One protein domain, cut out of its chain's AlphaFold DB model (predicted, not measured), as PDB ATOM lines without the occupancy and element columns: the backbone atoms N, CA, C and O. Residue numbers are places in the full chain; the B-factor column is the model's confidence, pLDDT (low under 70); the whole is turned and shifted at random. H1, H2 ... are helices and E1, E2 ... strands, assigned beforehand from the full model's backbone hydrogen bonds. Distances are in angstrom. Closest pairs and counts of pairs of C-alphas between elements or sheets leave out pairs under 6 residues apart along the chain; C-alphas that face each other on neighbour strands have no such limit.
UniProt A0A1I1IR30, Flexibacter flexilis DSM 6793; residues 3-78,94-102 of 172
ATOM      1  N   THR A   3      94.831  58.130 142.112       96.94
ATOM      2  CA  THR A   3      95.253  57.754 143.462       96.94
ATOM      3  C   THR A   3      94.170  58.138 144.463       96.94
ATOM      4  O   THR A   3      93.728  59.283 144.487       96.94
ATOM      5  N   ILE A   4      93.735  57.179 145.281       97.50
ATOM      6  CA  ILE A   4      92.589  57.312 146.184       97.50
ATOM      7  C   ILE A   4      93.045  57.092 147.629       97.50
ATOM      8  O   ILE A   4      93.690  56.087 147.938       97.50
ATOM      9  N   ASN A   5      92.702  58.023 148.520       97.50
ATOM     10  CA  ASN A   5      92.992  57.918 149.952       97.50
ATOM     11  C   ASN A   5      92.098  56.866 150.622       97.50
ATOM     12  O   ASN A   5      90.912  56.759 150.311       97.50
ATOM     13  N   LEU A   6      92.650  56.115 151.578       97.62
ATOM     14  CA  LEU A   6      91.893  55.146 152.370       97.62
ATOM     15  C   LEU A   6      91.498  55.760 153.720       97.62
ATOM     16  O   LEU A   6      92.323  56.328 154.419       97.62
ATOM     17  N   LYS A   7      90.243  55.603 154.151       96.50
ATOM     18  CA  LYS A   7      89.708  56.319 155.330       96.50
ATOM     19  C   LYS A   7      90.377  56.002 156.668       96.50
ATOM     20  O   LYS A   7      90.228  56.767 157.612       96.50
ATOM     21  N   ASN A   8      91.006  54.839 156.798       96.00
ATOM     22  CA  ASN A   8      91.541  54.333 158.064       96.00
ATOM     23  C   ASN A   8      93.077  54.293 158.105       96.00
ATOM     24  O   ASN A   8      93.636  53.612 158.963       96.00
ATOM     25  N   THR A   9      93.761  54.937 157.156       95.50
ATOM     26  CA  THR A   9      95.227  54.948 157.063       95.50
ATOM     27  C   THR A   9      95.704  56.068 156.138       95.50
ATOM     28  O   THR A   9      95.002  56.423 155.204       95.50
ATOM     29  N   ASP A  10      96.940  56.537 156.299       95.56
ATOM     30  CA  ASP A  10      97.554  57.507 155.372       95.56
ATOM     31  C   ASP A  10      97.971  56.891 154.022       95.56
ATOM     32  O   ASP A  10      98.573  57.544 153.171       95.56
ATOM     33  N   LYS A  11      97.696  55.597 153.816       96.44
ATOM     34  CA  LYS A  11      97.994  54.904 152.562       96.44
ATOM     35  C   LYS A  11      96.970  55.225 151.484       96.44
ATOM     36  O   LYS A  11      95.788  55.450 151.743       96.44
ATOM     37  N   GLN A  12      97.440  55.113 150.251       97.56
ATOM     38  CA  GLN A  12      96.652  55.335 149.054       97.56
ATOM     39  C   GLN A  12      96.601  54.072 148.199       97.56
ATOM     40  O   GLN A  12      97.548  53.281 148.181       97.56
ATOM     41  N   VAL A  13      95.488  53.890 147.494       97.81
ATOM     42  CA  VAL A  13      95.328  52.873 146.456       97.81
ATOM     43  C   VAL A  13      95.377  53.532 145.084       97.81
ATOM     44  O   VAL A  13      94.812  54.605 144.884       97.81
ATOM     45  N   VAL A  14      96.058  52.891 144.144       98.19
ATOM     46  CA  VAL A  14      96.197  53.362 142.766       98.19
ATOM     47  C   VAL A  14      95.278  52.546 141.864       98.19
ATOM     48  O   VAL A  14      95.216  51.323 141.993       98.19
ATOM     49  N   ILE A  15      94.578  53.214 140.951       98.12
ATOM     50  CA  ILE A  15      93.739  52.603 139.914       98.12
ATOM     51  C   ILE A  15      94.041  53.222 138.544       98.12
ATOM     52  O   ILE A  15      94.564  54.335 138.436       98.12
ATOM     53  N   SER A  16      93.743  52.471 137.490       97.81
ATOM     54  CA  SER A  16      93.877  52.892 136.096       97.81
ATOM     55  C   SER A  16      92.694  53.780 135.675       97.81
ATOM     56  O   SER A  16      91.687  53.877 136.382       97.81
ATOM     57  N   ASP A  17      92.831  54.485 134.551       98.00
ATOM     58  CA  ASP A  17      91.840  55.480 134.109       98.00
ATOM     59  C   ASP A  17      90.515  54.842 133.677       98.00
ATOM     60  O   ASP A  17      89.443  55.365 133.975       98.00
ATOM     61  N   ASP A  18      90.587  53.668 133.053       97.44
ATOM     62  CA  ASP A  18      89.443  52.816 132.720       97.44
ATOM     63  C   ASP A  18      88.672  52.370 133.974       97.44
ATOM     64  O   ASP A  18      87.448  52.487 134.027       97.44
ATOM     65  N   ALA A  19      89.382  51.940 135.018       97.31
ATOM     66  CA  ALA A  19      88.807  51.548 136.299       97.31
ATOM     67  C   ALA A  19      88.143  52.729 137.006       97.31
ATOM     68  O   ALA A  19      87.028  52.594 137.510       97.31
ATOM     69  N   HIS A  20      88.800  53.892 137.025       97.88
ATOM     70  CA  HIS A  20      88.216  55.104 137.590       97.88
ATOM     71  C   HIS A  20      86.943  55.508 136.836       97.88
ATOM     72  O   HIS A  20      85.906  55.729 137.461       97.88
ATOM     73  N   LYS A  21      86.991  55.545 135.500       97.25
ATOM     74  CA  LYS A  21      85.836  55.867 134.655       97.25
ATOM     75  C   LYS A  21      84.666  54.910 134.902       97.25
ATOM     76  O   LYS A  21      83.570  55.373 135.195       97.25
ATOM     77  N   MET A  22      84.913  53.600 134.879       96.75
ATOM     78  CA  MET A  22      83.897  52.569 135.125       96.75
ATOM     79  C   MET A  22      83.223  52.733 136.498       96.75
ATOM     80  O   MET A  22      82.002  52.632 136.614       96.75
ATOM     81  N   ILE A  23      83.997  53.058 137.539       96.75
ATOM     82  CA  ILE A  23      83.454  53.306 138.880       96.75
ATOM     83  C   ILE A  23      82.575  54.564 138.905       96.75
ATOM     84  O   ILE A  23      81.507  54.545 139.514       96.75
ATOM     85  N   MET A  24      83.005  55.638 138.239       95.69
ATOM     86  CA  MET A  24      82.262  56.901 138.178       95.69
ATOM     87  C   MET A  24      80.997  56.810 137.314       95.69
ATOM     88  O   MET A  24      80.045  57.552 137.547       95.69
ATOM     89  N   GLU A  25      80.949  55.907 136.338       96.19
ATOM     90  CA  GLU A  25      79.765  55.674 135.502       96.19
ATOM     91  C   GLU A  25      78.711  54.806 136.208       96.19
ATOM     92  O   GLU A  25      77.520  54.943 135.934       96.19
ATOM     93  N   SER A  26      79.110  53.985 137.184       96.38
ATOM     94  CA  SER A  26      78.198  53.128 137.949       96.38
ATOM     95  C   SER A  26      77.296  53.923 138.904       96.38
ATOM     96  O   SER A  26      77.753  54.492 139.900       96.38
ATOM     97  N   ASP A  27      75.985  53.918 138.645       96.44
ATOM     98  CA  ASP A  27      74.973  54.563 139.499       96.44
ATOM     99  C   ASP A  27      74.998  54.045 140.935       96.44
ATOM    100  O   ASP A  27      74.956  54.824 141.891       96.44
ATOM    101  N   TYR A  28      75.152  52.732 141.098       94.75
ATOM    102  CA  TYR A  28      75.248  52.122 142.415       94.75
ATOM    103  C   TYR A  28      76.505  52.585 143.170       94.75
ATOM    104  O   TYR A  28      76.386  53.019 144.317       94.75
ATOM    105  N   LEU A  29      77.690  52.565 142.547       95.94
ATOM    106  CA  LEU A  29      78.932  52.961 143.229       95.94
ATOM    107  C   LEU A  29      78.983  54.454 143.556       95.94
ATOM    108  O   LEU A  29      79.472  54.819 144.629       95.94
ATOM    109  N   LYS A  30      78.418  55.303 142.689       95.06
ATOM    110  CA  LYS A  30      78.190  56.721 142.993       95.06
ATOM    111  C   LYS A  30      77.290  56.889 144.219       95.06
ATOM    112  O   LYS A  30      77.629  57.656 145.113       95.06
ATOM    113  N   SER A  31      76.180  56.146 144.299       95.69
ATOM    114  CA  SER A  31      75.207  56.281 145.400       95.69
ATOM    115  C   SER A  31      75.778  55.978 146.792       95.69
ATOM    116  O   SER A  31      75.271  56.481 147.795       95.69
ATOM    117  N   ILE A  32      76.841  55.173 146.865       94.69
ATOM    118  CA  ILE A  32      77.521  54.817 148.118       94.69
ATOM    119  C   ILE A  32      78.829  55.585 148.337       94.69
ATOM    120  O   ILE A  32      79.542  55.280 149.295       94.69
ATOM    121  N   ASP A  33      79.146  56.546 147.465       95.06
ATOM    122  CA  ASP A  33      80.401  57.306 147.481       95.06
ATOM    123  C   ASP A  33      81.629  56.375 147.556       95.06
ATOM    124  O   ASP A  33      82.527  56.511 148.392       95.06
ATOM    125  N   PHE A  34      81.611  55.330 146.716       96.94
ATOM    126  CA  PHE A  34      82.447  54.137 146.870       96.94
ATOM    127  C   PHE A  34      83.935  54.451 147.063       96.94
ATOM    128  O   PHE A  34      84.538  53.937 148.006       96.94
ATOM    129  N   LEU A  35      84.516  55.307 146.210       96.50
ATOM    130  CA  LEU A  35      85.942  55.653 146.255       96.50
ATOM    131  C   LEU A  35      86.323  56.360 147.558       96.50
ATOM    132  O   LEU A  35      87.332  56.005 148.167       96.50
ATOM    133  N   ALA A  36      85.505  57.305 148.023       96.31
ATOM    134  CA  ALA A  36      85.775  58.026 149.262       96.31
ATOM    135  C   ALA A  36      85.575  57.149 150.504       96.31
ATOM    136  O   ALA A  36      86.135  57.439 151.559       96.31
ATOM    137  N   GLN A  37      84.789  56.071 150.404       97.06
ATOM    138  CA  GLN A  37      84.510  55.148 151.506       97.06
ATOM    139  C   GLN A  37      85.476  53.956 151.603       97.06
ATOM    140  O   GLN A  37      85.327  53.131 152.513       97.06
ATOM    141  N   LEU A  38      86.475  53.864 150.720       97.94
ATOM    142  CA  LEU A  38      87.466  52.791 150.747       97.94
ATOM    143  C   LEU A  38      88.303  52.805 152.034       97.94
ATOM    144  O   LEU A  38      88.679  53.842 152.579       97.94
ATOM    145  N   ARG A  39      88.624  51.607 152.518       97.69
ATOM    146  CA  ARG A  39      89.428  51.333 153.712       97.69
ATOM    147  C   ARG A  39      90.496  50.297 153.389       97.69
ATOM    148  O   ARG A  39      90.360  49.515 152.451       97.69
ATOM    149  N   LEU A  40      91.544  50.254 154.201       97.62
ATOM    150  CA  LEU A  40      92.538  49.193 154.208       97.62
ATOM    151  C   LEU A  40      92.050  48.023 155.069       97.62
ATOM    152  O   LEU A  40      91.835  48.173 156.273       97.62
ATOM    153  N   HIS A  41      91.903  46.853 154.456       95.94
ATOM    154  CA  HIS A  41      91.634  45.594 155.144       95.94
ATOM    155  C   HIS A  41      92.890  45.110 155.892       95.94
ATOM    156  O   HIS A  41      94.008  45.402 155.471       95.94
ATOM    157  N   SER A  42      92.751  44.279 156.932       91.75
ATOM    158  CA  SER A  42      93.895  43.696 157.669       91.75
ATOM    159  C   SER A  42      94.837  42.874 156.775       91.75
ATOM    160  O   SER A  42      96.049  42.849 156.964       91.75
ATOM    161  N   ASN A  43      94.280  42.259 155.729       88.94
ATOM    162  CA  ASN A  43      95.035  41.587 154.667       88.94
ATOM    163  C   ASN A  43      95.642  42.556 153.629       88.94
ATOM    164  O   ASN A  43      96.163  42.103 152.620       88.94
ATOM    165  N   GLY A  44      95.576  43.870 153.812       92.62
ATOM    166  CA  GLY A  44      96.217  44.859 152.944       92.62
ATOM    167  C   GLY A  44      95.473  45.205 151.650       92.62
ATOM    168  O   GLY A  44      96.051  45.878 150.806       92.62
ATOM    169  N   TYR A  45      94.230  44.752 151.468       96.00
ATOM    170  CA  TYR A  45      93.407  45.115 150.307       96.00
ATOM    171  C   TYR A  45      92.637  46.410 150.555       96.00
ATOM    172  O   TYR A  45      92.143  46.618 151.662       96.00
ATOM    173  N   ALA A  46      92.458  47.221 149.513       97.69
ATOM    174  CA  ALA A  46      91.453  48.276 149.520       97.69
ATOM    175  C   ALA A  46      90.047  47.666 149.384       97.69
ATOM    176  O   ALA A  46      89.794  46.847 148.490       97.69
ATOM    177  N   PHE A  47      89.140  48.039 150.285       98.06
ATOM    178  CA  PHE A  47      87.774  47.524 150.310       98.06
ATOM    179  C   PHE A  47      86.782  48.550 150.856       98.06
ATOM    180  O   PHE A  47      87.136  49.425 151.642       98.06
ATOM    181  N   TYR A  48      85.526  48.394 150.466       97.75
ATOM    182  CA  TYR A  48      84.369  49.043 151.065       97.75
ATOM    183  C   TYR A  48      83.593  48.018 151.886       97.75
ATOM    184  O   TYR A  48      83.453  46.864 151.470       97.75
ATOM    185  N   GLN A  49      83.053  48.439 153.028       95.06
ATOM    186  CA  GLN A  49      82.112  47.636 153.796       95.06
ATOM    187  C   GLN A  49      81.058  48.519 154.453       95.06
ATOM    188  O   GLN A  49      81.381  49.564 155.024       95.06
ATOM    189  N   LYS A  50      79.804  48.065 154.403       92.75
ATOM    190  CA  LYS A  50      78.672  48.704 155.073       92.75
ATOM    191  C   LYS A  50      77.759  47.663 155.706       92.75
ATOM    192  O   LYS A  50      77.451  46.637 155.101       92.75
ATOM    193  N   ASN A  51      77.317  47.967 156.921       90.94
ATOM    194  CA  ASN A  51      76.463  47.091 157.713       90.94
ATOM    195  C   ASN A  51      75.060  47.682 157.742       90.94
ATOM    196  O   ASN A  51      74.879  48.845 158.099       90.94
ATOM    197  N   TYR A  52      74.079  46.868 157.378       88.25
ATOM    198  CA  TYR A  52      72.667  47.209 157.413       88.25
ATOM    199  C   TYR A  52      72.032  46.425 158.566       88.25
ATOM    200  O   TYR A  52      71.762  45.228 158.411       88.25
ATOM    201  N   PRO A  53      71.865  47.045 159.747       86.62
ATOM    202  CA  PRO A  53      71.193  46.399 160.864       86.62
ATOM    203  C   PRO A  53      69.709  46.228 160.537       86.62
ATOM    204  O   PRO A  53      69.021  47.205 160.234       86.62
ATOM    205  N   ASN A  54      69.202  45.001 160.625       87.12
ATOM    206  CA  ASN A  54      67.769  44.764 160.638       87.12
ATOM    207  C   ASN A  54      67.270  44.925 162.082       87.12
ATOM    208  O   ASN A  54      67.595  44.118 162.951       87.12
ATOM    209  N   LYS A  55      66.498  45.986 162.336       83.62
ATOM    210  CA  LYS A  55      65.986  46.309 163.677       83.62
ATOM    211  C   LYS A  55      64.935  45.317 164.185       83.62
ATOM    212  O   LYS A  55      64.733  45.246 165.389       83.62
ATOM    213  N   GLU A  56      64.292  44.566 163.295       83.75
ATOM    214  CA  GLU A  56      63.216  43.628 163.637       83.75
ATOM    215  C   GLU A  56      63.758  42.241 163.987       83.75
ATOM    216  O   GLU A  56      63.311  41.619 164.943       83.75
ATOM    217  N   THR A  57      64.752  41.759 163.237       85.12
ATOM    218  CA  THR A  57      65.346  40.427 163.461       85.12
ATOM    219  C   THR A  57      66.618  40.468 164.304       85.12
ATOM    220  O   THR A  57      67.093  39.428 164.750       85.12
ATOM    221  N   GLY A  58      67.220  41.651 164.483       83.81
ATOM    222  CA  GLY A  58      68.543  41.810 165.093       83.81
ATOM    223  C   GLY A  58      69.698  41.307 164.217       83.81
ATOM    224  O   GLY A  58      70.858  41.370 164.627       83.81
ATOM    225  N   ILE A  59      69.409  40.814 163.007       85.19
ATOM    226  CA  ILE A  59      70.402  40.274 162.077       85.19
ATOM    227  C   ILE A  59      71.025  41.418 161.269       85.19
ATOM    228  O   ILE A  59      70.348  42.333 160.802       85.19
ATOM    229  N   TYR A  60      72.335  41.355 161.057       84.62
ATOM    230  CA  TYR A  60      73.065  42.336 160.258       84.62
ATOM    231  C   TYR A  60      73.300  41.808 158.848       84.62
ATOM    232  O   TYR A  60      73.926  40.762 158.670       84.62
ATOM    233  N   ARG A  61      72.906  42.578 157.828       87.75
ATOM    234  CA  ARG A  61      73.389  42.346 156.463       87.75
ATOM    235  C   ARG A  61      74.689  43.116 156.272       87.75
ATOM    236  O   ARG A  61      74.699  44.341 156.356       87.75
ATOM    237  N   ASN A  62      75.782  42.408 156.015       89.38
ATOM    238  CA  ASN A  62      77.065  43.023 155.686       89.38
ATOM    239  C   ASN A  62      77.238  43.024 154.169       89.38
ATOM    240  O   ASN A  62      77.125  41.985 153.523       89.38
ATOM    241  N   GLU A  63      77.533  44.185 153.607       92.31
ATOM    242  CA  GLU A  63      77.929  44.341 152.214       92.31
ATOM    243  C   GLU A  63      79.418  44.651 152.173       92.31
ATOM    244  O   GLU A  63      79.901  45.482 152.938       92.31
ATOM    245  N   THR A  64      80.170  43.940 151.338       95.56
ATOM    246  CA  THR A  64      81.623  44.091 151.247       95.56
ATOM    247  C   THR A  64      82.056  44.014 149.794       95.56
ATOM    248  O   THR A  64      81.770  43.033 149.112       95.56
ATOM    249  N   ILE A  65      82.773  45.036 149.338       96.62
ATOM    250  CA  ILE A  65      83.266  45.146 147.966       96.62
ATOM    251  C   ILE A  65      84.778  45.320 148.026       96.62
ATOM    252  O   ILE A  65      85.288  46.293 148.579       96.62
ATOM    253  N   TYR A  66      85.508  44.374 147.446       97.81
ATOM    254  CA  TYR A  66      86.955  44.476 147.292       97.81
ATOM    255  C   TYR A  66      87.278  45.161 145.968       97.81
ATOM    256  O   TYR A  66      86.884  44.659 144.917       97.81
ATOM    257  N   LEU A  67      88.035  46.261 146.017       98.00
ATOM    258  CA  LEU A  67      88.287  47.106 144.845       98.00
ATOM    259  C   LEU A  67      88.912  46.320 143.684       98.00
ATOM    260  O   LEU A  67      88.367  46.301 142.589       98.00
ATOM    261  N   HIS A  68      90.011  45.610 143.950       97.19
ATOM    262  CA  HIS A  68      90.702  44.793 142.948       97.19
ATOM    263  C   HIS A  68      89.793  43.745 142.296       97.19
ATOM    264  O   HIS A  68      89.865  43.526 141.091       97.19
ATOM    265  N   LYS A  69      88.927  43.106 143.092       97.00
ATOM    266  CA  LYS A  69      88.014  42.076 142.605       97.00
ATOM    267  C   LYS A  69      86.972  42.691 141.679       97.00
ATOM    268  O   LYS A  69      86.777  42.183 140.584       97.00
ATOM    269  N   TYR A  70      86.366  43.798 142.106       97.31
ATOM    270  CA  TYR A  70      85.360  44.501 141.322       97.31
ATOM    271  C   TYR A  70      85.929  44.988 139.983       97.31
ATOM    272  O   TYR A  70      85.338  44.733 138.942       97.31
ATOM    273  N   ILE A  71      87.116  45.606 139.990       97.81
ATOM    274  CA  ILE A  71      87.796  46.057 138.764       97.81
ATOM    275  C   ILE A  71      88.036  44.883 137.808       97.81
ATOM    276  O   ILE A  71      87.680  44.968 136.636       97.81
ATOM    277  N   ALA A  72      88.604  43.780 138.297       97.31
ATOM    278  CA  ALA A  72      88.907  42.630 137.452       97.31
ATOM    279  C   ALA A  72      87.650  41.941 136.898       97.31
ATOM    280  O   ALA A  72      87.661  41.509 135.754       97.31
ATOM    281  N   GLU A  73      86.565  41.864 137.671       96.31
ATOM    282  CA  GLU A  73      85.291  41.296 137.205       96.31
ATOM    283  C   GLU A  73      84.640  42.115 136.085       96.31
ATOM    284  O   GLU A  73      83.904  41.543 135.287       96.31
ATOM    285  N   GLN A  74      84.900  43.425 136.016       96.19
ATOM    286  CA  GLN A  74      84.318  44.309 135.001       96.19
ATOM    287  C   GLN A  74      85.228  44.531 133.786       96.19
ATOM    288  O   GLN A  74      84.729  44.680 132.676       96.19
ATOM    289  N   LEU A  75      86.548  44.588 133.986       96.88
ATOM    290  CA  LEU A  75      87.492  45.058 132.962       96.88
ATOM    291  C   LEU A  75      88.468  43.991 132.461       96.88
ATOM    292  O   LEU A  75      89.187  44.238 131.496       96.88
ATOM    293  N   ILE A  76      88.527  42.819 133.099       96.00
ATOM    294  CA  ILE A  76      89.479  41.766 132.735       96.00
ATOM    295  C   ILE A  76      88.708  40.515 132.355       96.00
ATOM    296  O   ILE A  76      88.088  39.866 133.201       96.00
ATOM    297  N   GLU A  77      88.805  40.146 131.080       95.06
ATOM    298  CA  GLU A  77      88.201  38.924 130.571       95.06
ATOM    299  C   GLU A  77      88.678  37.720 131.389       95.06
ATOM    300  O   GLU A  77      89.875  37.484 131.584       95.06
ATOM    301  N   ARG A  78      87.711  36.969 131.919       94.25
ATOM    302  CA  ARG A  78      87.994  35.785 132.717       94.25
ATOM    303  C   ARG A  78      88.260  34.609 131.779       94.25
ATOM    304  O   ARG A  78      87.329  34.177 131.103       94.25
ATOM    305  N   ARG A  94      99.165  45.056 146.900       93.75
ATOM    306  CA  ARG A  94      97.699  44.980 147.065       93.75
ATOM    307  C   ARG A  94      96.984  46.331 146.956       93.75
ATOM    308  O   ARG A  94      95.755  46.359 146.916       93.75
ATOM    309  N   LEU A  95      97.744  47.425 146.943       96.62
ATOM    310  CA  LEU A  95      97.253  48.789 146.751       96.62
ATOM    311  C   LEU A  95      97.546  49.328 145.345       96.62
ATOM    312  O   LEU A  95      97.271  50.488 145.068       96.62
ATOM    313  N   ASP A  96      98.061  48.492 144.448       97.12
ATOM    314  CA  ASP A  96      98.151  48.799 143.026       97.12
ATOM    315  C   ASP A  96      97.057  48.020 142.285       97.12
ATOM    316  O   ASP A  96      97.248  46.882 141.865       97.12
ATOM    317  N   CYS A  97      95.866  48.613 142.207       97.31
ATOM    318  CA  CYS A  97      94.671  48.034 141.592       97.31
ATOM    319  C   CYS A  97      94.483  48.487 140.134       97.31
ATOM    320  O   CYS A  97      93.362  48.459 139.630       97.31
ATOM    321  N   ARG A  98      95.551  48.929 139.460       97.94
ATOM    322  CA  ARG A  98      95.510  49.237 138.027       97.94
ATOM    323  C   ARG A  98      95.232  47.968 137.219       97.94
ATOM    324  O   ARG A  98      95.748  46.903 137.571       97.94
ATOM    325  N   THR A  99      94.432  48.067 136.158       96.94
ATOM    326  CA  THR A  99      94.015  46.909 135.348       96.94
ATOM    327  C   THR A  99      95.206  46.135 134.795       96.94
ATOM    328  O   THR A  99      95.210  44.907 134.859       96.94
ATOM    329  N   GLU A 100      96.282  46.815 134.386       95.50
ATOM    330  CA  GLU A 100      97.503  46.164 133.906       95.50
ATOM    331  C   GLU A 100      98.217  45.315 134.972       95.50
ATOM    332  O   GLU A 100      98.935  44.371 134.625       95.50
ATOM    333  N   ASN A 101      98.010  45.610 136.261       95.25
ATOM    334  CA  ASN A 101      98.611  44.896 137.388       95.25
ATOM    335  C   ASN A 101      97.726  43.762 137.929       95.25
ATOM    336  O   ASN A 101      98.181  42.985 138.771       95.25
ATOM    337  N   LEU A 102      96.485  43.643 137.467       96.12
ATOM    338  CA  LEU A 102      95.564  42.597 137.890       96.12
ATOM    339  C   LEU A 102      95.523  41.464 136.856       96.12
ATOM    340  O   LEU A 102      95.680  41.680 135.657       96.12
TER     341      LEU A 102
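This is residues 3 to 78 and 94 to 102 of the 172 residues of a protein of Flexibacter flexilis DSM 6793 (UniProt A0A1I1IR30). A long two-stranded hairpin, E3 and E4, makes the longest axis; residues 54 to 59 at its tip stick out, and at its other end sits a small body of the short hairpin E1 and E2 with three short helices. In that body H1 and H2 make a corner, and H3, which follows E4, stands about perpendicular to H1. The printed part has 85 residues, of which 45 are in named elements, three helices and four strands that follow along the chain as E1, E2, H1, H2, E3, E4, H3; the strands form two antiparallel two-stranded sheets, E1 with E2 and E3 with E4, and the class is mixed, helices and strands. It is compact by its radius of gyration of the C-alphas, 13.8 A, yet elongated, spanning 45 by 27 by 22 A.

Find C-alpha 46 at (91.453, 48.276, 149.520); from there E3, residues 46 to 53, runs 23.3 A. E4, residues 60 to 66, returns over 19.1 A, and H3, residues 67 to 75, ends at C-alpha 75 at (87.492, 45.058, 132.962). Look back to C-alpha 3 at (95.253, 57.754, 143.462) for E1, residues 3 to 5; E2 is residues 12 to 15, H1 17 to 25 and H2 27 to 31.

In the hairpin E3 and E4, look for N 48 and O 65, 2.8 A apart. Residues 39 to 40 pair antiparallel with residues 46 to 47 of E3. The closest C-alphas of E3 and H3 are those of Phe 47 and Leu 67, 5.5 A apart. H1 and H3 are close but not clearly touching, with Ala 19 and Ile 71 the closest C-alphas at 6.1 A; their lines stand at 89 degrees, about perpendicular. H1 and H2 only just touch, with 3 pairs of C-alphas within 8 A, and only at the corner; the closest C-alphas are those of Ile 23 and Leu 29, 6.3 A. E2 and H3 are near each other. In the hairpin E1 and E2, N 4 and O 13 are 2.8 A apart. In H1, H2 and H3 every O i to N i+4 pair is within hydrogen-bond range.

The C-alphas farthest apart, those of Glu 56 and Glu 100, are 45.5 A apart. Residues 79 to 93 are not printed, and C-alphas 78 and 94 are 19.6 A apart across the cut. The link from H2 to E3, 14 residues, is long. No printed residue has a pLDDT under 70.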